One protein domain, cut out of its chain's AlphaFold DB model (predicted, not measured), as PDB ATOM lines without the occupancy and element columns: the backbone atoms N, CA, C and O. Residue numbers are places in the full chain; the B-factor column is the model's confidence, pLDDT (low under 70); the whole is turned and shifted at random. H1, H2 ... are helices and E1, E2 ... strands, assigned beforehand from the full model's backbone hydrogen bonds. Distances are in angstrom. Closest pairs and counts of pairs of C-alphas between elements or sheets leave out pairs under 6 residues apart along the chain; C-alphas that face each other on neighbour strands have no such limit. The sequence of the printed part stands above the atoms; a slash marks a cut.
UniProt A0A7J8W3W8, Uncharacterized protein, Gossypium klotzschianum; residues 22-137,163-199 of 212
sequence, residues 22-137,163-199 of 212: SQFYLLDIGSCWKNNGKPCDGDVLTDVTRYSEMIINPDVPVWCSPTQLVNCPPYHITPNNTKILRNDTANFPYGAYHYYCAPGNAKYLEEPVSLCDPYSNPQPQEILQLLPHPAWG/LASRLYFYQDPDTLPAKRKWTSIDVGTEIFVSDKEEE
ATOM      1  N   SER A  22      16.232 -15.083 -59.156       94.31
ATOM      2  CA  SER A  22      16.018 -13.659 -59.356       94.31
ATOM      3  C   SER A  22      15.537 -12.990 -58.080       94.31
ATOM      4  O   SER A  22      14.753 -13.550 -57.305       94.31
ATOM      5  N   GLN A  23      15.976 -11.757 -57.893       94.88
ATOM      6  CA  GLN A  23      15.449 -10.888 -56.862       94.88
ATOM      7  C   GLN A  23      14.569  -9.860 -57.556       94.88
ATOM      8  O   GLN A  23      15.035  -8.859 -58.093       94.88
ATOM      9  N   PHE A  24      13.274 -10.164 -57.623       97.31
ATOM     10  CA  PHE A  24      12.296  -9.205 -58.111       97.31
ATOM     11  C   PHE A  24      11.906  -8.278 -56.969       97.31
ATOM     12  O   PHE A  24      11.220  -8.685 -56.026       97.31
ATOM     13  N   TYR A  25      12.329  -7.030 -57.079       97.69
ATOM     14  CA  TYR A  25      12.020  -5.969 -56.148       97.69
ATOM     15  C   TYR A  25      10.625  -5.427 -56.454       97.69
ATOM     16  O   TYR A  25      10.402  -4.756 -57.464       97.69
ATOM     17  N   LEU A  26       9.669  -5.714 -55.564       98.25
ATOM     18  CA  LEU A  26       8.371  -5.037 -55.570       98.25
ATOM     19  C   LEU A  26       8.567  -3.530 -55.421       98.25
ATOM     20  O   LEU A  26       7.854  -2.746 -56.040       98.25
ATOM     21  N   LEU A  27       9.507  -3.153 -54.558       97.88
ATOM     22  CA  LEU A  27       9.988  -1.795 -54.410       97.88
ATOM     23  C   LEU A  27      11.403  -1.843 -53.838       97.88
ATOM     24  O   LEU A  27      11.620  -2.477 -52.800       97.88
ATOM     25  N   ASP A  28      12.318  -1.148 -54.492       97.69
ATOM     26  CA  ASP A  28      13.619  -0.757 -53.964       97.69
ATOM     27  C   ASP A  28      13.639   0.771 -53.808       97.69
ATOM     28  O   ASP A  28      13.065   1.504 -54.617       97.69
ATOM     29  N   ILE A  29      14.230   1.253 -52.719       97.62
ATOM     30  CA  ILE A  29      14.457   2.676 -52.488       97.62
ATOM     31  C   ILE A  29      15.919   2.926 -52.144       97.62
ATOM     32  O   ILE A  29      16.459   2.377 -51.181       97.62
ATOM     33  N   GLY A  30      16.528   3.843 -52.889       96.31
ATOM     34  CA  GLY A  30      17.910   4.258 -52.709       96.31
ATOM     35  C   GLY A  30      18.030   5.627 -52.044       96.31
ATOM     36  O   GLY A  30      17.222   6.545 -52.252       96.31
ATOM     37  N   SER A  31      19.069   5.797 -51.234       95.44
ATOM     38  CA  SER A  31      19.442   7.073 -50.619       95.44
ATOM     39  C   SER A  31      20.938   7.115 -50.298       95.44
ATOM     40  O   SER A  31      21.640   6.118 -50.424       95.44
ATOM     41  N   CYS A  32      21.432   8.272 -49.857       95.81
ATOM     42  CA  CYS A  32      22.816   8.445 -49.436       95.81
ATOM     43  C   CYS A  32      22.915   9.356 -48.204       95.81
ATOM     44  O   CYS A  32      22.334  10.448 -48.169       95.81
ATOM     45  N   TRP A  33      23.680   8.922 -47.199       96.56
ATOM     46  CA  TRP A  33      24.173   9.775 -46.109       96.56
ATOM     47  C   TRP A  33      25.477   9.224 -45.518       96.56
ATOM     48  O   TRP A  33      25.817   8.064 -45.706       96.56
ATOM     49  N   LYS A  34      26.233  10.032 -44.778       97.56
ATOM     50  CA  LYS A  34      27.460   9.580 -44.100       97.56
ATOM     51  C   LYS A  34      27.124   8.883 -42.781       97.56
ATOM     52  O   LYS A  34      26.118   9.208 -42.152       97.56
ATOM     53  N   ASN A  35      28.001   8.007 -42.284       97.31
ATOM     54  CA  ASN A  35      27.805   7.335 -40.983       97.31
ATOM     55  C   ASN A  35      27.712   8.306 -39.793       97.31
ATOM     56  O   ASN A  35      27.156   7.952 -38.762       97.31
ATOM     57  N   ASN A  36      28.190   9.544 -39.947       96.12
ATOM     58  CA  ASN A  36      28.054  10.608 -38.950       96.12
ATOM     59  C   ASN A  36      26.774  11.461 -39.096       96.12
ATOM     60  O   ASN A  36      26.664  12.519 -38.474       96.12
ATOM     61  N   GLY A  37      25.852  11.045 -39.967       95.06
ATOM     62  CA  GLY A  37      24.566  11.693 -40.224       95.06
ATOM     63  C   GLY A  37      24.599  12.912 -41.145       95.06
ATOM     64  O   GLY A  37      23.541  13.461 -41.467       95.06
ATOM     65  N   LYS A  38      25.778  13.342 -41.608       96.50
ATOM     66  CA  LYS A  38      25.886  14.397 -42.623       96.50
ATOM     67  C   LYS A  38      25.330  13.917 -43.972       96.50
ATOM     68  O   LYS A  38      25.386  12.720 -44.263       96.50
ATOM     69  N   PRO A  39      24.804  14.829 -44.807       96.19
ATOM     70  CA  PRO A  39      24.456  14.488 -46.181       96.19
ATOM     71  C   PRO A  39      25.699  14.032 -46.952       96.19
ATOM     72  O   PRO A  39      26.814  14.454 -46.634       96.19
ATOM     73  N   CYS A  40      25.485  13.196 -47.965       96.00
ATOM     74  CA  CYS A  40      26.533  12.858 -48.920       96.00
ATOM     75  C   CYS A  40      26.966  14.081 -49.733       96.00
ATOM     76  O   CYS A  40      26.153  14.971 -50.003       96.00
ATOM     77  N   ASP A  41      28.241  14.117 -50.110       96.31
ATOM     78  CA  ASP A  41      28.865  15.224 -50.850       96.31
ATOM     79  C   ASP A  41      29.713  14.768 -52.052       96.31
ATOM     80  O   ASP A  41      30.373  15.593 -52.684       96.31
ATOM     81  N   GLY A  42      29.648  13.485 -52.414       94.81
ATOM     82  CA  GLY A  42      30.405  12.870 -53.503       94.81
ATOM     83  C   GLY A  42      31.721  12.226 -53.056       94.81
ATOM     84  O   GLY A  42      32.477  11.753 -53.903       94.81
ATOM     85  N   ASP A  43      32.019  12.199 -51.756       95.62
ATOM     86  CA  ASP A  43      33.223  11.567 -51.214       95.62
ATOM     87  C   ASP A  43      33.095  10.038 -51.204       95.62
ATOM     88  O   ASP A  43      32.373   9.459 -50.395       95.62
ATOM     89  N   VAL A  44      33.874   9.378 -52.062       93.75
ATOM     90  CA  VAL A  44      33.885   7.916 -52.224       93.75
ATOM     91  C   VAL A  44      34.272   7.132 -50.966       93.75
ATOM     92  O   VAL A  44      33.981   5.945 -50.880       93.75
ATOM     93  N   LEU A  45      34.921   7.760 -49.983       94.44
ATOM     94  CA  LEU A  45      35.352   7.094 -48.752       94.44
ATOM     95  C   LEU A  45      34.334   7.236 -47.619       94.44
ATOM     96  O   LEU A  45      34.230   6.355 -46.759       94.44
ATOM     97  N   THR A  46      33.626   8.367 -47.566       96.06
ATOM     98  CA  THR A  46      32.768   8.709 -46.422       96.06
ATOM     99  C   THR A  46      31.278   8.701 -46.726       96.06
ATOM    100  O   THR A  46      30.489   8.512 -45.793       96.06
ATOM    101  N   ASP A  47      30.886   8.859 -47.989       96.56
ATOM    102  CA  ASP A  47      29.512   8.641 -48.427       96.56
ATOM    103  C   ASP A  47      29.142   7.167 -48.286       96.56
ATOM    104  O   ASP A  47      29.980   6.276 -48.424       96.56
ATOM    105  N   VAL A  48      27.874   6.914 -47.974       97.44
ATOM    106  CA  VAL A  48      27.340   5.559 -47.894       97.44
ATOM    107  C   VAL A  48      25.994   5.527 -48.596       97.44
ATOM    108  O   VAL A  48      25.041   6.191 -48.160       97.44
ATOM    109  N   THR A  49      25.927   4.736 -49.660       96.62
ATOM    110  CA  THR A  49      24.693   4.485 -50.407       96.62
ATOM    111  C   THR A  49      23.882   3.418 -49.694       96.62
ATOM    112  O   THR A  49      24.437   2.462 -49.156       96.62
ATOM    113  N   ARG A  50      22.565   3.600 -49.617       97.38
ATOM    114  CA  ARG A  50      21.693   2.752 -48.807       97.38
ATOM    115  C   ARG A  50      20.452   2.333 -49.550       97.38
ATOM    116  O   ARG A  50      19.788   3.190 -50.134       97.38
ATOM    117  N   TYR A  51      20.127   1.057 -49.410       97.38
ATOM    118  CA  TYR A  51      19.039   0.404 -50.118       97.38
ATOM    119  C   TYR A  51      18.099  -0.318 -49.156       97.38
ATOM    120  O   TYR A  51      18.506  -0.831 -48.107       97.38
ATOM    121  N   SER A  52      16.819  -0.334 -49.514       97.56
ATOM    122  CA  SER A  52      15.790  -1.135 -48.861       97.56
ATOM    123  C   SER A  52      14.973  -1.824 -49.938       97.56
ATOM    124  O   SER A  52      14.152  -1.185 -50.593       97.56
ATOM    125  N   GLU A  53      15.121  -3.135 -50.028       98.25
ATOM    126  CA  GLU A  53      14.667  -3.927 -51.166       98.25
ATOM    127  C   GLU A  53      13.609  -4.936 -50.716       98.25
ATOM    128  O   GLU A  53      13.893  -5.822 -49.915       98.25
ATOM    129  N   MET A  54      12.372  -4.831 -51.209       98.56
ATOM    130  CA  MET A  54      11.340  -5.846 -50.962       98.56
ATOM    131  C   MET A  54      11.345  -6.896 -52.071       98.56
ATOM    132  O   MET A  54      10.817  -6.641 -53.152       98.56
ATOM    133  N   ILE A  55      11.866  -8.088 -51.791       98.50
ATOM    134  CA  ILE A  55      11.946  -9.184 -52.760       98.50
ATOM    135  C   ILE A  55      10.671 -10.027 -52.703       98.50
ATOM    136  O   ILE A  55      10.347 -10.580 -51.658       98.50
ATOM    137  N   ILE A  56       9.964 -10.182 -53.825       98.06
ATOM    138  CA  ILE A  56       8.691 -10.933 -53.885       98.06
ATOM    139  C   ILE A  56       8.767 -12.272 -54.620       98.06
ATOM    140  O   ILE A  56       7.770 -12.996 -54.657       98.06
ATOM    141  N   ASN A  57       9.936 -12.640 -55.155       97.56
ATOM    142  CA  ASN A  57      10.144 -13.981 -55.690       97.56
ATOM    143  C   ASN A  57      10.058 -15.010 -54.542       97.56
ATOM    144  O   ASN A  57      10.896 -14.980 -53.637       97.56
ATOM    145  N   PRO A  58       9.078 -15.935 -54.547       96.94
ATOM    146  CA  PRO A  58       8.956 -16.934 -53.500       96.94
ATOM    147  C   PRO A  58      10.154 -17.892 -53.479       96.94
ATOM    148  O   PRO A  58      10.472 -18.449 -52.437       96.94
ATOM    149  N   ASP A  59      10.897 -18.103 -54.551       95.44
ATOM    150  CA  ASP A  59      11.992 -19.078 -54.490       95.44
ATOM    151  C   ASP A  59      13.213 -18.570 -53.703       95.44
ATOM    152  O   ASP A  59      14.083 -19.359 -53.323       95.44
ATOM    153  N   VAL A  60      13.234 -17.281 -53.343       94.44
ATOM    154  CA  VAL A  60      14.288 -16.690 -52.518       94.44
ATOM    155  C   VAL A  60      14.221 -17.243 -51.083       94.44
ATOM    156  O   VAL A  60      13.187 -17.147 -50.409       94.44
ATOM    157  N   PRO A  61      15.308 -17.866 -50.587       93.75
ATOM    158  CA  PRO A  61      15.360 -18.409 -49.235       93.75
ATOM    159  C   PRO A  61      15.488 -17.297 -48.189       93.75
ATOM    160  O   PRO A  61      15.920 -16.190 -48.480       93.75
ATOM    161  N   VAL A  62      15.191 -17.604 -46.929       95.19
ATOM    162  CA  VAL A  62      15.464 -16.694 -45.806       95.19
ATOM    163  C   VAL A  62      16.877 -16.978 -45.284       95.19
ATOM    164  O   VAL A  62      17.136 -18.099 -44.846       95.19
ATOM    165  N   TRP A  63      17.795 -16.007 -45.329       97.44
ATOM    166  CA  TRP A  63      19.152 -16.184 -44.782       97.44
ATOM    167  C   TRP A  63      19.288 -15.663 -43.352       97.44
ATOM    168  O   TRP A  63      20.053 -16.228 -42.567       97.44
ATOM    169  N   CYS A  64      18.540 -14.622 -42.989       98.19
ATOM    170  CA  CYS A  64      18.414 -14.184 -41.607       98.19
ATOM    171  C   CYS A  64      17.649 -15.229 -40.780       98.19
ATOM    172  O   CYS A  64      16.507 -15.578 -41.068       98.19
ATOM    173  N   SER A  65      18.282 -15.752 -39.730       97.81
ATOM    174  CA  SER A  65      17.674 -16.755 -38.850       97.81
ATOM    175  C   SER A  65      18.317 -16.740 -37.458       97.81
ATOM    176  O   SER A  65      19.409 -16.184 -37.307       97.81
ATOM    177  N   PRO A  66      17.707 -17.392 -36.445       97.38
ATOM    178  CA  PRO A  66      18.280 -17.486 -35.100       97.38
ATOM    179  C   PRO A  66      19.703 -18.063 -35.052       97.38
ATOM    180  O   PRO A  66      20.442 -17.799 -34.110       97.38
ATOM    181  N   THR A  67      20.091 -18.864 -36.049       96.81
ATOM    182  CA  THR A  67      21.416 -19.496 -36.145       96.81
ATOM    183  C   THR A  67      22.338 -18.823 -37.166       96.81
ATOM    184  O   THR A  67      23.496 -19.216 -37.278       96.81
ATOM    185  N   GLN A  68      21.858 -17.808 -37.895       97.19
ATOM    186  CA  GLN A  68      22.598 -17.071 -38.930       97.19
ATOM    187  C   GLN A  68      22.433 -15.557 -38.739       97.19
ATOM    188  O   GLN A  68      22.034 -14.824 -39.644       97.19
ATOM    189  N   LEU A  69      22.737 -15.078 -37.529       97.69
ATOM    190  CA  LEU A  69      22.566 -13.674 -37.130       97.69
ATOM    191  C   LEU A  69      23.394 -12.682 -37.958       97.69
ATOM    192  O   LEU A  69      23.029 -11.511 -38.034       97.69
ATOM    193  N   VAL A  70      24.467 -13.157 -38.598       98.06
ATOM    194  CA  VAL A  70      25.320 -12.378 -39.510       98.06
ATOM    195  C   VAL A  70      24.529 -11.737 -40.660       98.06
ATOM    196  O   VAL A  70      24.900 -10.666 -41.128       98.06
ATOM    197  N   ASN A  71      23.411 -12.359 -41.058       98.00
ATOM    198  CA  ASN A  71      22.520 -11.904 -42.129       98.00
ATOM    199  C   ASN A  71      21.359 -11.032 -41.623       98.00
ATOM    200  O   ASN A  71      20.500 -10.645 -42.410       98.00
ATOM    201  N   CYS A  72      21.268 -10.780 -40.315       98.50
ATOM    202  CA  CYS A  72      20.143 -10.085 -39.697       98.50
ATOM    203  C   CYS A  72      20.525  -8.666 -39.271       98.50
ATOM    204  O   CYS A  72      21.608  -8.479 -38.701       98.50
ATOM    205  N   PRO A  73      19.625  -7.674 -39.420       98.31
ATOM    206  CA  PRO A  73      19.853  -6.373 -38.811       98.31
ATOM    207  C   PRO A  73      19.867  -6.509 -37.276       98.31
ATOM    208  O   PRO A  73      19.167  -7.370 -36.737       98.31
ATOM    209  N   PRO A  74      20.596  -5.651 -36.537       98.00
ATOM    210  CA  PRO A  74      20.715  -5.737 -35.076       98.00
ATOM    211  C   PRO A  74      19.383  -5.691 -34.317       98.00
ATOM    212  O   PRO A  74      19.251  -6.249 -33.225       98.00
ATOM    213  N   TYR A  75      18.374  -5.021 -34.877       98.25
ATOM    214  CA  TYR A  75      17.049  -4.944 -34.276       98.25
ATOM    215  C   TYR A  75      15.945  -4.666 -35.297       98.25
ATOM    216  O   TYR A  75      16.172  -4.109 -36.368       98.25
ATOM    217  N   HIS A  76      14.723  -5.004 -34.898       98.25
ATOM    218  CA  HIS A  76      13.477  -4.665 -35.569       98.25
ATOM    219  C   HIS A  76      12.713  -3.621 -34.743       98.25
ATOM    220  O   HIS A  76      12.693  -3.694 -33.511       98.25
ATOM    221  N   ILE A  77      12.067  -2.658 -35.405       97.75
ATOM    222  CA  ILE A  77      11.160  -1.696 -34.766       97.75
ATOM    223  C   ILE A  77       9.730  -1.984 -35.223       97.75
ATOM    224  O   ILE A  77       9.380  -1.749 -36.380       97.75
ATOM    225  N   THR A  78       8.889  -2.429 -34.292       95.81
ATOM    226  CA  THR A  78       7.455  -2.667 -34.545       95.81
ATOM    227  C   THR A  78       6.710  -1.360 -34.845       95.81
ATOM    228  O   THR A  78       7.217  -0.277 -34.519       95.81
ATOM    229  N   PRO A  79       5.472  -1.411 -35.370       91.88
ATOM    230  CA  PRO A  79       4.647  -0.216 -35.551       91.88
ATOM    231  C   PRO A  79       4.398   0.604 -34.275       91.88
ATOM    232  O   PRO A  79       4.323   1.833 -34.317       91.88
ATOM    233  N   ASN A  80       4.402  -0.042 -33.110       92.75
ATOM    234  CA  ASN A  80       4.239   0.627 -31.818       92.75
ATOM    235  C   ASN A  80       5.557   1.168 -31.236       92.75
ATOM    236  O   ASN A  80       5.612   1.541 -30.069       92.75
ATOM    237  N   ASN A  81       6.620   1.249 -32.046       93.94
ATOM    238  CA  ASN A  81       7.966   1.693 -31.661       93.94
ATOM    239  C   ASN A  81       8.686   0.782 -30.651       93.94
ATOM    240  O   ASN A  81       9.705   1.179 -30.089       93.94
ATOM    241  N   THR A  82       8.214  -0.450 -30.450       97.00
ATOM    242  CA  THR A  82       8.945  -1.451 -29.664       97.00
ATOM    243  C   THR A  82      10.170  -1.916 -30.439       97.00
ATOM    244  O   THR A  82      10.032  -2.379 -31.575       97.00
ATOM    245  N   LYS A  83      11.348  -1.805 -29.818       97.88
ATOM    246  CA  LYS A  83      12.612  -2.343 -30.329       97.88
ATOM    247  C   LYS A  83      12.770  -3.794 -29.890       97.88
ATOM    248  O   LYS A  83      12.761  -4.069 -28.695       97.88
ATOM    249  N   ILE A  84      12.958  -4.690 -30.850       98.50
ATOM    250  CA  ILE A  84      13.199  -6.117 -30.630       98.50
ATOM    251  C   ILE A  84      14.602  -6.425 -31.140       98.50
ATOM    252  O   ILE A  84      14.897  -6.192 -32.311       98.50
ATOM    253  N   LEU A  85      15.485  -6.894 -30.262       98.25
ATOM    254  CA  LEU A  85      16.862  -7.230 -30.629       98.25
ATOM    255  C   LEU A  85      16.897  -8.551 -31.402       98.25
ATOM    256  O   LEU A  85      16.129  -9.455 -31.095       98.25
ATOM    257  N   ARG A  86      17.839  -8.709 -32.334       97.62
ATOM    258  CA  ARG A  86      18.009  -9.961 -33.100       97.62
ATOM    259  C   ARG A  86      18.387 -11.186 -32.270       97.62
ATOM    260  O   ARG A  86      18.350 -12.289 -32.795       97.62
ATOM    261  N   ASN A  87      18.747 -11.006 -30.998       97.19
ATOM    262  CA  ASN A  87      18.998 -12.102 -30.055       97.19
ATOM    263  C   ASN A  87      17.735 -12.525 -29.286       97.19
ATOM    264  O   ASN A  87      17.750 -13.549 -28.607       97.19
ATOM    265  N   ASP A  88      16.646 -11.757 -29.380       97.69
ATOM    266  CA  ASP A  88      15.337 -12.162 -28.876       97.69
ATOM    267  C   ASP A  88      14.688 -13.114 -29.889       97.69
ATOM    268  O   ASP A  88      13.869 -12.725 -30.724       97.69
ATOM    269  N   THR A  89      15.101 -14.379 -29.826       96.00
ATOM    270  CA  THR A  89      14.696 -15.412 -30.786       96.00
ATOM    271  C   THR A  89      13.199 -15.720 -30.758       96.00
ATOM    272  O   THR A  89      12.685 -16.301 -31.711       96.00
ATOM    273  N   ALA A  90      12.498 -15.331 -29.689       96.50
ATOM    274  CA  ALA A  90      11.064 -15.541 -29.544       96.50
ATOM    275  C   ALA A  90      10.239 -14.495 -30.307       96.50
ATOM    276  O   ALA A  90       9.138 -14.808 -30.757       96.50
ATOM    277  N   ASN A  91      10.755 -13.269 -30.448       97.75
ATOM    278  CA  ASN A  91       9.976 -12.137 -30.956       97.75
ATOM    279  C   ASN A  91      10.555 -11.497 -32.224       97.75
ATOM    280  O   ASN A  91       9.831 -10.792 -32.931       97.75
ATOM    281  N   PHE A  92      11.845 -11.678 -32.515       98.56
ATOM    282  CA  PHE A  92      12.448 -11.075 -33.698       98.56
ATOM    283  C   PHE A  92      11.882 -11.716 -34.979       98.56
ATOM    284  O   PHE A  92      11.907 -12.942 -35.117       98.56
ATOM    285  N   PRO A  93      11.388 -10.926 -35.951       98.12
ATOM    286  CA  PRO A  93      10.729 -11.470 -37.132       98.12
ATOM    287  C   PRO A  93      11.759 -11.874 -38.198       98.12
ATOM    288  O   PRO A  93      11.863 -11.232 -39.239       98.12
ATOM    289  N   TYR A  94      12.532 -12.937 -37.951       98.50
ATOM    290  CA  TYR A  94      13.603 -13.382 -38.861       98.50
ATOM    291  C   TYR A  94      13.122 -13.574 -40.303       98.50
ATOM    292  O   TYR A  94      13.762 -13.092 -41.227       98.50
ATOM    293  N   GLY A  95      11.948 -14.191 -40.488       97.94
ATOM    294  CA  GLY A  95      11.353 -14.435 -41.808       97.94
ATOM    295  C   GLY A  95      10.981 -13.176 -42.596       97.94
ATOM    296  O   GLY A  95      10.662 -13.276 -43.774       97.94
ATOM    297  N   ALA A  96      11.021 -12.001 -41.967       98.31
ATOM    298  CA  ALA A  96      10.756 -10.722 -42.611       98.31
ATOM    299  C   ALA A  96      11.981 -10.147 -43.338       98.31
ATOM    300  O   ALA A  96      11.837  -9.242 -44.159       98.31
ATOM    301  N   TYR A  97      13.171 -10.669 -43.038       98.44
ATOM    302  CA  TYR A  97      14.445 -10.216 -43.576       98.44
ATOM    303  C   TYR A  97      15.085 -11.344 -44.383       98.44
ATOM    304  O   TYR A  97      15.253 -12.455 -43.886       98.44
ATOM    305  N   HIS A  98      15.475 -11.064 -45.622       97.94
ATOM    306  CA  HIS A  98      16.341 -11.969 -46.367       97.94
ATOM    307  C   HIS A  98      17.772 -11.825 -45.851       97.94
ATOM    308  O   HIS A  98      18.331 -12.786 -45.320       97.94
ATOM    309  N   TYR A  99      18.320 -10.612 -45.957       97.81
ATOM    310  CA  TYR A  99      19.728 -10.311 -45.738       97.81
ATOM    311  C   TYR A  99      19.921  -8.851 -45.310       97.81
ATOM    312  O   TYR A  99      19.214  -7.948 -45.757       97.81
ATOM    313  N   TYR A 100      20.893  -8.625 -44.434       98.44
ATOM    314  CA  TYR A 100      21.411  -7.317 -44.070       98.44
ATOM    315  C   TYR A 100      22.921  -7.330 -44.266       98.44
ATOM    316  O   TYR A 100      23.598  -8.228 -43.756       98.44
ATOM    317  N   CYS A 101      23.444  -6.307 -44.935       98.00
ATOM    318  CA  CYS A 101      24.870  -6.034 -44.944       98.00
ATOM    319  C   CYS A 101      25.157  -4.595 -44.531       98.00
ATOM    320  O   CYS A 101      24.444  -3.658 -44.893       98.00
ATOM    321  N   ALA A 102      26.212  -4.441 -43.741       98.06
ATOM    322  CA  ALA A 102      26.660  -3.181 -43.187       98.06
ATOM    323  C   ALA A 102      27.651  -2.463 -44.118       98.06
ATOM    324  O   ALA A 102      28.342  -3.112 -44.913       98.06
ATOM    325  N   PRO A 103      27.801  -1.134 -43.978       97.38
ATOM    326  CA  PRO A 103      28.774  -0.397 -44.762       97.38
ATOM    327  C   PRO A 103      30.199  -0.663 -44.298       97.38
ATOM    328  O   PRO A 103      30.510  -0.600 -43.110       97.38
ATOM    329  N   GLY A 104      31.093  -0.907 -45.258       95.94
ATOM    330  CA  GLY A 104      32.495  -1.254 -44.993       95.94
ATOM    331  C   GLY A 104      33.313  -0.162 -44.294       95.94
ATOM    332  O   GLY A 104      34.396  -0.440 -43.789       95.94
ATOM    333  N   ASN A 105      32.808   1.074 -44.235       96.38
ATOM    334  CA  ASN A 105      33.426   2.193 -43.515       96.38
ATOM    335  C   ASN A 105      32.796   2.460 -42.127       96.38
ATOM    336  O   ASN A 105      33.061   3.504 -41.520       96.38
ATOM    337  N   ALA A 106      31.943   1.561 -41.626       96.75
ATOM    338  CA  ALA A 106      31.418   1.621 -40.266       96.75
ATOM    339  C   ALA A 106      32.506   1.326 -39.221       96.75
ATOM    340  O   ALA A 106      33.371   0.477 -39.422       96.75
ATOM    341  N   LYS A 107      32.450   2.020 -38.080       95.75
ATOM    342  CA  LYS A 107      33.475   1.932 -37.025       95.75
ATOM    343  C   LYS A 107      33.072   1.086 -35.817       95.75
ATOM    344  O   LYS A 107      33.944   0.635 -35.083       95.75
ATOM    345  N   TYR A 108      31.771   0.914 -35.591       96.62
ATOM    346  CA  TYR A 108      31.213   0.376 -34.346       96.62
ATOM    347  C   TYR A 108      30.118  -0.656 -34.623       96.62
ATOM    348  O   TYR A 108      29.038  -0.616 -34.031       96.62
ATOM    349  N   LEU A 109      30.371  -1.546 -35.580       96.56
ATOM    350  CA  LEU A 109      29.422  -2.585 -35.951       96.56
ATOM    351  C   LEU A 109      29.177  -3.572 -34.806       96.56
ATOM    352  O   LEU A 109      30.091  -3.947 -34.073       96.56
ATOM    353  N   GLU A 110      27.923  -3.998 -34.670       95.19
ATOM    354  CA  GLU A 110      27.552  -5.072 -33.755       95.19
ATOM    355  C   GLU A 110      27.797  -6.423 -34.435       95.19
ATOM    356  O   GLU A 110      27.055  -6.824 -35.334       95.19
ATOM    357  N   GLU A 111      28.817  -7.142 -33.979       95.50
ATOM    358  CA  GLU A 111      29.129  -8.482 -34.477       95.50
ATOM    359  C   GLU A 111      28.157  -9.547 -33.927       95.50
ATOM    360  O   GLU A 111      27.701  -9.437 -32.783       95.50
ATOM    361  N   PRO A 112      27.849 -10.609 -34.698       96.50
ATOM    362  CA  PRO A 112      28.325 -10.867 -36.058       96.50
ATOM    363  C   PRO A 112      27.572 -10.031 -37.104       96.50
ATOM    364  O   PRO A 112      26.356  -9.860 -36.998       96.50
ATOM    365  N   VAL A 113      28.254  -9.560 -38.146       96.88
ATOM    366  CA  VAL A 113      27.608  -8.876 -39.278       96.88
ATOM    367  C   VAL A 113      28.346  -9.116 -40.594       96.88
ATOM    368  O   VAL A 113      29.565  -9.265 -40.621       96.88
ATOM    369  N   SER A 114      27.604  -9.162 -41.699       96.44
ATOM    370  CA  SER A 114      28.194  -9.159 -43.038       96.44
ATOM    371  C   SER A 114      28.466  -7.732 -43.515       96.44
ATOM    372  O   SER A 114      27.653  -6.835 -43.289       96.44
ATOM    373  N   LEU A 115      29.579  -7.510 -44.213       96.81
ATOM    374  CA  LEU A 115      29.826  -6.253 -44.924       96.81
ATOM    375  C   LEU A 115      29.275  -6.350 -46.346       96.81
ATOM    376  O   LEU A 115      29.347  -7.411 -46.969       96.81
ATOM    377  N   CYS A 116      28.730  -5.253 -46.866       96.56
ATOM    378  CA  CYS A 116      28.330  -5.216 -48.269       96.56
ATOM    379  C   CYS A 116      29.557  -5.319 -49.179       96.56
ATOM    380  O   CYS A 116      30.649  -4.869 -48.819       96.56
ATOM    381  N   ASP A 117      29.362  -5.900 -50.365       90.31
ATOM    382  CA  ASP A 117      30.430  -6.045 -51.348       90.31
ATOM    383  C   ASP A 117      31.016  -4.666 -51.731       90.31
ATOM    384  O   ASP A 117      30.263  -3.736 -52.050       90.31
ATOM    385  N   PRO A 118      32.352  -4.504 -51.686       85.88
ATOM    386  CA  PRO A 118      32.995  -3.223 -51.960       85.88
ATOM    387  C   PRO A 118      33.175  -2.930 -53.457       85.88
ATOM    388  O   PRO A 118      33.676  -1.860 -53.795       85.88
ATOM    389  N   TYR A 119      32.835  -3.857 -54.356       81.44
ATOM    390  CA  TYR A 119      33.079  -3.744 -55.795       81.44
ATOM    391  C   TYR A 119      31.826  -3.394 -56.600       81.44
ATOM    392  O   TYR A 119      31.954  -2.840 -57.692       81.44
ATOM    393  N   SER A 120      30.625  -3.658 -56.082       77.62
ATOM    394  CA  SER A 120      29.371  -3.330 -56.773       77.62
ATOM    395  C   SER A 120      29.107  -1.820 -56.906       77.62
ATOM    396  O   SER A 120      28.343  -1.418 -57.780       77.62
ATOM    397  N   ASN A 121      29.730  -0.968 -56.083       81.50
ATOM    398  CA  ASN A 121      29.551   0.489 -56.111       81.50
ATOM    399  C   ASN A 121      30.866   1.198 -55.719       81.50
ATOM    400  O   ASN A 121      31.563   0.705 -54.832       81.50
ATOM    401  N   PRO A 122      31.233   2.345 -56.330       84.62
ATOM    402  CA  PRO A 122      32.401   3.134 -55.915       84.62
ATOM    403  C   PRO A 122      32.366   3.630 -54.460       84.62
ATOM    404  O   PRO A 122      33.417   3.961 -53.916       84.62
ATOM    405  N   GLN A 123      31.182   3.724 -53.848       92.50
ATOM    406  CA  GLN A 123      30.986   4.118 -52.450       92.50
ATOM    407  C   GLN A 123      30.621   2.902 -51.584       92.50
ATOM    408  O   GLN A 123      29.950   1.994 -52.080       92.50
ATOM    409  N   PRO A 124      30.968   2.890 -50.280       96.12
ATOM    410  CA  PRO A 124      30.431   1.920 -49.332       96.12
ATOM    411  C   PRO A 124      28.901   1.844 -49.385       96.12
ATOM    412  O   PRO A 124      28.216   2.853 -49.566       96.12
ATOM    413  N   GLN A 125      28.365   0.643 -49.190       96.50
ATOM    414  CA  GLN A 125      26.934   0.372 -49.300       96.50
ATOM    415  C   GLN A 125      26.370  -0.183 -48.001       96.50
ATOM    416  O   GLN A 125      27.074  -0.862 -47.265       96.50
ATOM    417  N   GLU A 126      25.094   0.057 -47.746       97.88
ATOM    418  CA  GLU A 126      24.320  -0.649 -46.731       97.88
ATOM    419  C   GLU A 126      23.015  -1.132 -47.358       97.88
ATOM    420  O   GLU A 126      22.258  -0.328 -47.905       97.88
ATOM    421  N   ILE A 127      22.740  -2.431 -47.277       97.75
ATOM    422  CA  ILE A 127      21.579  -3.034 -47.937       97.75
ATOM    423  C   ILE A 127      20.739  -3.759 -46.899       97.75
ATOM    424  O   ILE A 127      21.252  -4.524 -46.076       97.75
ATOM    425  N   LEU A 128      19.431  -3.524 -46.960       98.19
ATOM    426  CA  LEU A 128      18.443  -4.269 -46.203       98.19
ATOM    427  C   LEU A 128      17.445  -4.928 -47.159       98.19
ATOM    428  O   LEU A 128      16.552  -4.272 -47.692       98.19
ATOM    429  N   GLN A 129      17.585  -6.238 -47.333       98.38
ATOM    430  CA  GLN A 129      16.713  -7.045 -48.177       98.38
ATOM    431  C   GLN A 129      15.596  -7.659 -47.329       98.38
ATOM    432  O   GLN A 129      15.839  -8.351 -46.335       98.38
ATOM    433  N   LEU A 130      14.356  -7.396 -47.717       98.69
ATOM    434  CA  LEU A 130      13.129  -7.773 -47.027       98.69
ATOM    435  C   LEU A 130      12.377  -8.845 -47.814       98.69
ATOM    436  O   LEU A 130      12.494  -8.940 -49.036       98.69
ATOM    437  N   LEU A 131      11.559  -9.615 -47.101       98.62
ATOM    438  CA  LEU A 131      10.676 -10.633 -47.672       98.62
ATOM    439  C   LEU A 131       9.225 -10.411 -47.226       98.62
ATOM    440  O   LEU A 131       9.006  -9.821 -46.160       98.62
ATOM    441  N   PRO A 132       8.234 -10.913 -47.990       98.62
ATOM    442  CA  PRO A 132       6.833 -10.923 -47.599       98.62
ATOM    443  C   PRO A 132       6.637 -11.487 -46.194       98.62
ATOM    444  O   PRO A 132       7.031 -12.620 -45.910       98.62
ATOM    445  N   HIS A 133       6.035 -10.695 -45.309       98.50
ATOM    446  CA  HIS A 133       5.865 -11.070 -43.910       98.50
ATOM    447  C   HIS A 133       4.784 -10.220 -43.228       98.50
ATOM    448  O   HIS A 133       4.686  -9.022 -43.513       98.50
ATOM    449  N   PRO A 134       4.014 -10.761 -42.260       98.31
ATOM    450  CA  PRO A 134       2.954 -10.009 -41.579       98.31
ATOM    451  C   PRO A 134       3.415  -8.707 -40.910       98.31
ATOM    452  O   PRO A 134       2.639  -7.761 -40.799       98.31
ATOM    453  N   ALA A 135       4.692  -8.626 -40.522       97.75
ATOM    454  CA  ALA A 135       5.301  -7.420 -39.948       97.75
ATOM    455  C   ALA A 135       5.200  -6.181 -40.862       97.75
ATOM    456  O   ALA A 135       5.282  -5.051 -40.379       97.75
ATOM    457  N   TRP A 136       5.015  -6.384 -42.170       97.88
ATOM    458  CA  TRP A 136       4.936  -5.316 -43.164       97.88
ATOM    459  C   TRP A 136       3.505  -4.931 -43.550       97.88
ATOM    460  O   TRP A 136       3.312  -3.932 -44.247       97.88
ATOM    461  N   GLY A 137       2.501  -5.677 -43.075       97.62
ATOM    462  CA  GLY A 137       1.107  -5.532 -43.500       97.62
ATOM    463  C   GLY A 137       0.514  -4.150 -43.223       97.62
ATOM    464  O   GLY A 137      -0.199  -3.610 -44.065       97.62
ATOM    465  N   LEU A 163       7.363   2.478 -43.622       95.88
ATOM    466  CA  LEU A 163       8.239   1.312 -43.473       95.88
ATOM    467  C   LEU A 163       9.703   1.745 -43.327       95.88
ATOM    468  O   LEU A 163      10.346   1.436 -42.322       95.88
ATOM    469  N   ALA A 164      10.205   2.549 -44.266       95.06
ATOM    470  CA  ALA A 164      11.597   2.992 -44.316       95.06
ATOM    471  C   ALA A 164      12.049   3.761 -43.063       95.06
ATOM    472  O   ALA A 164      13.229   3.750 -42.702       95.06
ATOM    473  N   SER A 165      11.123   4.424 -42.361       92.56
ATOM    474  CA  SER A 165      11.417   5.120 -41.103       92.56
ATOM    475  C   SER A 165      11.712   4.183 -39.926       92.56
ATOM    476  O   SER A 165      12.290   4.632 -38.938       92.56
ATOM    477  N   ARG A 166      11.341   2.901 -40.022       94.00
ATOM    478  CA  ARG A 166      11.510   1.879 -38.973       94.00
ATOM    479  C   ARG A 166      12.599   0.867 -39.268       94.00
ATOM    480  O   ARG A 166      13.041   0.172 -38.356       94.00
ATOM    481  N   LEU A 167      13.021   0.791 -40.525       96.69
ATOM    482  CA  LEU A 167      14.135  -0.044 -40.931       96.69
ATOM    483  C   LEU A 167      15.433   0.439 -40.278       96.69
ATOM    484  O   LEU A 167      15.666   1.647 -40.085       96.69
ATOM    485  N   TYR A 168      16.254  -0.544 -39.924       97.12
ATOM    486  CA  TYR A 168      17.585  -0.324 -39.398       97.12
ATOM    487  C   TYR A 168      18.510   0.158 -40.515       97.12
ATOM    488  O   TYR A 168      18.582  -0.464 -41.566       97.12
ATOM    489  N   PHE A 169      19.216   1.250 -40.237       97.00
ATOM    490  CA  PHE A 169      20.369   1.699 -41.005       97.00
ATOM    491  C   PHE A 169      21.421   2.170 -40.011       97.00
ATOM    492  O   PHE A 169      21.099   2.902 -39.066       97.00
ATOM    493  N   TYR A 170      22.650   1.727 -40.218       97.50
ATOM    494  CA  TYR A 170      23.789   1.975 -39.364       97.50
ATOM    495  C   TYR A 170      24.103   3.466 -39.311       97.50
ATOM    496  O   TYR A 170      24.058   4.199 -40.308       97.50
ATOM    497  N   GLN A 171      24.465   3.892 -38.108       95.75
ATOM    498  CA  GLN A 171      24.971   5.215 -37.833       95.75
ATOM    499  C   GLN A 171      26.003   5.113 -36.707       95.75
ATOM    500  O   GLN A 171      25.785   4.376 -35.743       95.75
ATOM    501  N   ASP A 172      27.110   5.849 -36.820       96.81
ATOM    502  CA  ASP A 172      28.123   5.894 -35.768       96.81
ATOM    503  C   ASP A 172      27.481   6.411 -34.461       96.81
ATOM    504  O   ASP A 172      26.730   7.400 -34.502       96.81
ATOM    505  N   PRO A 173      27.763   5.786 -33.302       95.50
ATOM    506  CA  PRO A 173      27.319   6.279 -32.002       95.50
ATOM    507  C   PRO A 173      27.720   7.740 -31.774       95.50
ATOM    508  O   PRO A 173      28.709   8.222 -32.323       95.50
ATOM    509  N   ASP A 174      26.935   8.445 -30.959       94.38
ATOM    510  CA  ASP A 174      27.172   9.846 -30.579       94.38
ATOM    511  C   ASP A 174      27.217  10.849 -31.753       94.38
ATOM    512  O   ASP A 174      27.738  11.959 -31.628       94.38
ATOM    513  N   THR A 175      26.625  10.497 -32.901       94.69
ATOM    514  CA  THR A 175      26.487  11.393 -34.060       94.69
ATOM    515  C   THR A 175      25.059  11.916 -34.239       94.69
ATOM    516  O   THR A 175      24.091  11.380 -33.698       94.69
ATOM    517  N   LEU A 176      24.907  13.013 -34.992       92.44
ATOM    518  CA  LEU A 176      23.598  13.622 -35.252       92.44
ATOM    519  C   LEU A 176      22.742  12.706 -36.133       92.44
ATOM    520  O   LEU A 176      23.244  12.269 -37.162       92.44
ATOM    521  N   PRO A 177      21.459  12.444 -35.822       91.19
ATOM    522  CA  PRO A 177      20.606  11.596 -36.655       91.19
ATOM    523  C   PRO A 177      20.581  12.039 -38.122       91.19
ATOM    524  O   PRO A 177      20.323  13.208 -38.420       91.19
ATOM    525  N   ALA A 178      20.809  11.100 -39.041       92.38
ATOM    526  CA  ALA A 178      20.758  11.386 -40.468       92.38
ATOM    527  C   ALA A 178      19.356  11.845 -40.908       92.38
ATOM    528  O   ALA A 178      18.334  11.252 -40.541       92.38
ATOM    529  N   LYS A 179      19.293  12.860 -41.776       89.38
ATOM    530  CA  LYS A 179      18.054  13.201 -42.487       89.38
ATOM    531  C   LYS A 179      17.901  12.284 -43.703       89.38
ATOM    532  O   LYS A 179      18.510  12.536 -44.738       89.38
ATOM    533  N   ARG A 180      17.052  11.261 -43.587       89.56
ATOM    534  CA  ARG A 180      16.777  10.290 -44.662       89.56
ATOM    535  C   ARG A 180      16.012  10.952 -45.817       89.56
ATOM    536  O   ARG A 180      14.846  11.324 -45.662       89.56
ATOM    537  N   LYS A 181      16.673  11.120 -46.966       89.94
ATOM    538  CA  LYS A 181      16.088  11.627 -48.219       89.94
ATOM    539  C   LYS A 181      16.193  10.545 -49.289       89.94
ATOM    540  O   LYS A 181      17.273  10.336 -49.827       89.94
ATOM    541  N   TRP A 182      15.092   9.871 -49.582       93.50
ATOM    542  CA  TRP A 182      15.045   8.838 -50.617       93.50
ATOM    543  C   TRP A 182      15.090   9.492 -51.997       93.50
ATOM    544  O   TRP A 182      14.288  10.382 -52.279       93.50
ATOM    545  N   THR A 183      16.086   9.123 -52.798       92.88
ATOM    546  CA  THR A 183      16.403   9.752 -54.090       92.88
ATOM    547  C   THR A 183      16.094   8.857 -55.278       92.88
ATOM    548  O   THR A 183      15.968   9.381 -56.382       92.88
ATOM    549  N   SER A 184      15.952   7.549 -55.067       95.75
ATOM    550  CA  SER A 184      15.472   6.615 -56.084       95.75
ATOM    551  C   SER A 184      14.333   5.758 -55.542       95.75
ATOM    552  O   SER A 184      14.207   5.554 -54.329       95.75
ATOM    553  N   ILE A 185      13.473   5.335 -56.462       96.88
ATOM    554  CA  ILE A 185      12.389   4.387 -56.237       96.88
ATOM    555  C   ILE A 185      12.348   3.521 -57.489       96.88
ATOM    556  O   ILE A 185      12.074   4.030 -58.577       96.88
ATOM    557  N   ASP A 186      12.593   2.234 -57.318       97.06
ATOM    558  CA  ASP A 186      12.836   1.301 -58.404       97.06
ATOM    559  C   ASP A 186      11.919   0.074 -58.248       97.06
ATOM    560  O   ASP A 186      11.591  -0.354 -57.140       97.06
ATOM    561  N   VAL A 187      11.443  -0.469 -59.373       97.75
ATOM    562  CA  VAL A 187      10.633  -1.698 -59.439       97.75
ATOM    563  C   VAL A 187      11.141  -2.519 -60.608       97.75
ATOM    564  O   VAL A 187      11.220  -2.024 -61.735       97.75
ATOM    565  N   GLY A 188      11.452  -3.784 -60.371       96.00
ATOM    566  CA  GLY A 188      11.989  -4.640 -61.415       96.00
ATOM    567  C   GLY A 188      12.686  -5.852 -60.842       96.00
ATOM    568  O   GLY A 188      12.486  -6.203 -59.686       96.00
ATOM    569  N   THR A 189      13.501  -6.500 -61.664       95.12
ATOM    570  CA  THR A 189      14.192  -7.721 -61.269       95.12
ATOM    571  C   THR A 189      15.683  -7.632 -61.499       95.12
ATOM    572  O   THR A 189      16.139  -7.229 -62.567       95.12
ATOM    573  N   GLU A 190      16.430  -8.103 -60.511       93.44
ATOM    574  CA  GLU A 190      17.813  -8.505 -60.678       93.44
ATOM    575  C   GLU A 190      17.852  -9.981 -61.080       93.44
ATOM    576  O   GLU A 190      17.260 -10.842 -60.418       93.44
ATOM    577  N   ILE A 191      18.497 -10.267 -62.209       92.56
ATOM    578  CA  ILE A 191      18.674 -11.622 -62.733       92.56
ATOM    579  C   ILE A 191      20.114 -12.034 -62.458       92.56
ATOM    580  O   ILE A 191      21.057 -11.425 -62.961       92.56
ATOM    581  N   PHE A 192      20.275 -13.086 -61.663       88.50
ATOM    582  CA  PHE A 192      21.586 -13.617 -61.313       88.50
ATOM    583  C   PHE A 192      22.137 -14.513 -62.422       88.50
ATOM    584  O   PHE A 192      21.390 -15.109 -63.197       88.50
ATOM    585  N   VAL A 193      23.467 -14.652 -62.454       87.94
ATOM    586  CA  VAL A 193      24.161 -15.544 -63.391       87.94
ATOM    587  C   VAL A 193      23.601 -16.967 -63.281       87.94
ATOM    588  O   VAL A 193      23.539 -17.553 -62.193       87.94
ATOM    589  N   SER A 194      23.217 -17.518 -64.430       87.44
ATOM    590  CA  SER A 194      22.629 -18.847 -64.589       87.44
ATOM    591  C   SER A 194      23.326 -19.593 -65.728       87.44
ATOM    592  O   SER A 194      23.936 -18.981 -66.605       87.44
ATOM    593  N   ASP A 195      23.268 -20.922 -65.701       92.00
ATOM    594  CA  ASP A 195      23.780 -21.814 -66.749       92.00
ATOM    595  C   ASP A 195      22.782 -22.013 -67.905       92.00
ATOM    596  O   ASP A 195      23.085 -22.687 -68.891       92.00
ATOM    597  N   LYS A 196      21.603 -21.401 -67.796       91.00
ATOM    598  CA  LYS A 196      20.540 -21.391 -68.801       91.00
ATOM    599  C   LYS A 196      20.058 -19.968 -69.071       91.00
ATOM    600  O   LYS A 196      20.327 -19.047 -68.304       91.00
ATOM    601  N   GLU A 197      19.328 -19.811 -70.170       92.06
ATOM    602  CA  GLU A 197      18.655 -18.559 -70.496       92.06
ATOM    603  C   GLU A 197      17.553 -18.280 -69.468       92.06
ATOM    604  O   GLU A 197      16.649 -19.093 -69.271       92.06
ATOM    605  N   GLU A 198      17.661 -17.133 -68.802       94.62
ATOM    606  CA  GLU A 198      16.645 -16.626 -67.890       94.62
ATOM    607  C   GLU A 198      15.968 -15.423 -68.543       94.62
ATOM    608  O   GLU A 198      16.627 -14.525 -69.068       94.62
ATOM    609  N   GLU A 199      14.642 -15.394 -68.485       95.12
ATOM    610  CA  GLU A 199      13.835 -14.329 -69.067       95.12
ATOM    611  C   GLU A 199      12.932 -13.730 -67.992       95.12
ATOM    612  O   GLU A 199      12.334 -14.444 -67.176       95.12
TER     613      GLU A 199
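Overview. This is residues 22 to 137 and 163 to 199 of the 212 residues of an uncharacterized protein of Gossypium klotzschianum (UniProt A0A7J8W3W8). Little regular structure is present: one twisted five-stranded sheet amid long loops, with the small hairpin E3-E4 as a separate piece, apart from each of the sheet's strands E5, E6, E2, E1 and E7. The 153 printed residues include E1 E2 E3 E4 E5 E6 H1 E7, mostly strand, with 52 residues in named elements. The sheet, E5 E6 E2 E1 E7, is mixed; the whole is compact, radius of gyration of the C-alphas 15.5 A, spanning 45 by 38 by 26 A.

Arrangement. E1 (residues 23 to 34) and E2 (47 to 55) form an antiparallel hairpin, N 50 to O 31 2.8 A. E3 (75 to 77) and E4 (83 to 85) form another, N 76 to O 84 2.9 A. E5 (97 to 102) and E6 (125 to 130) form a third, N 129 to O 99 2.8 A. E6 is parallel to E2, N 130 to O 53 2.7 A. H1 (134 to 137), too short for O i to N i+4 pairs, has 1 O i to N i+3 pair within range and is not on the sheet. E7 (182 to 190) is antiparallel to E1, N 25 to O 188 2.7 A.

Along the chain. E1, 26.9 A long, begins at C-alpha 23 (15.449, -10.888, -56.862) and bends by 92 degrees at residue 26. E2 measures 25.4 A. E7, 20.2 A, ends at C-alpha 190 (17.813, -8.505, -60.678).

Size, cuts and confidence. Residues 138 to 162 are not printed; C-alphas 137 and 163 are 9.9 A apart. Links E1 to E2, E2 to E3, E4 to E5 and E5 to E6 are long. No printed residue is under 70 in pLDDT.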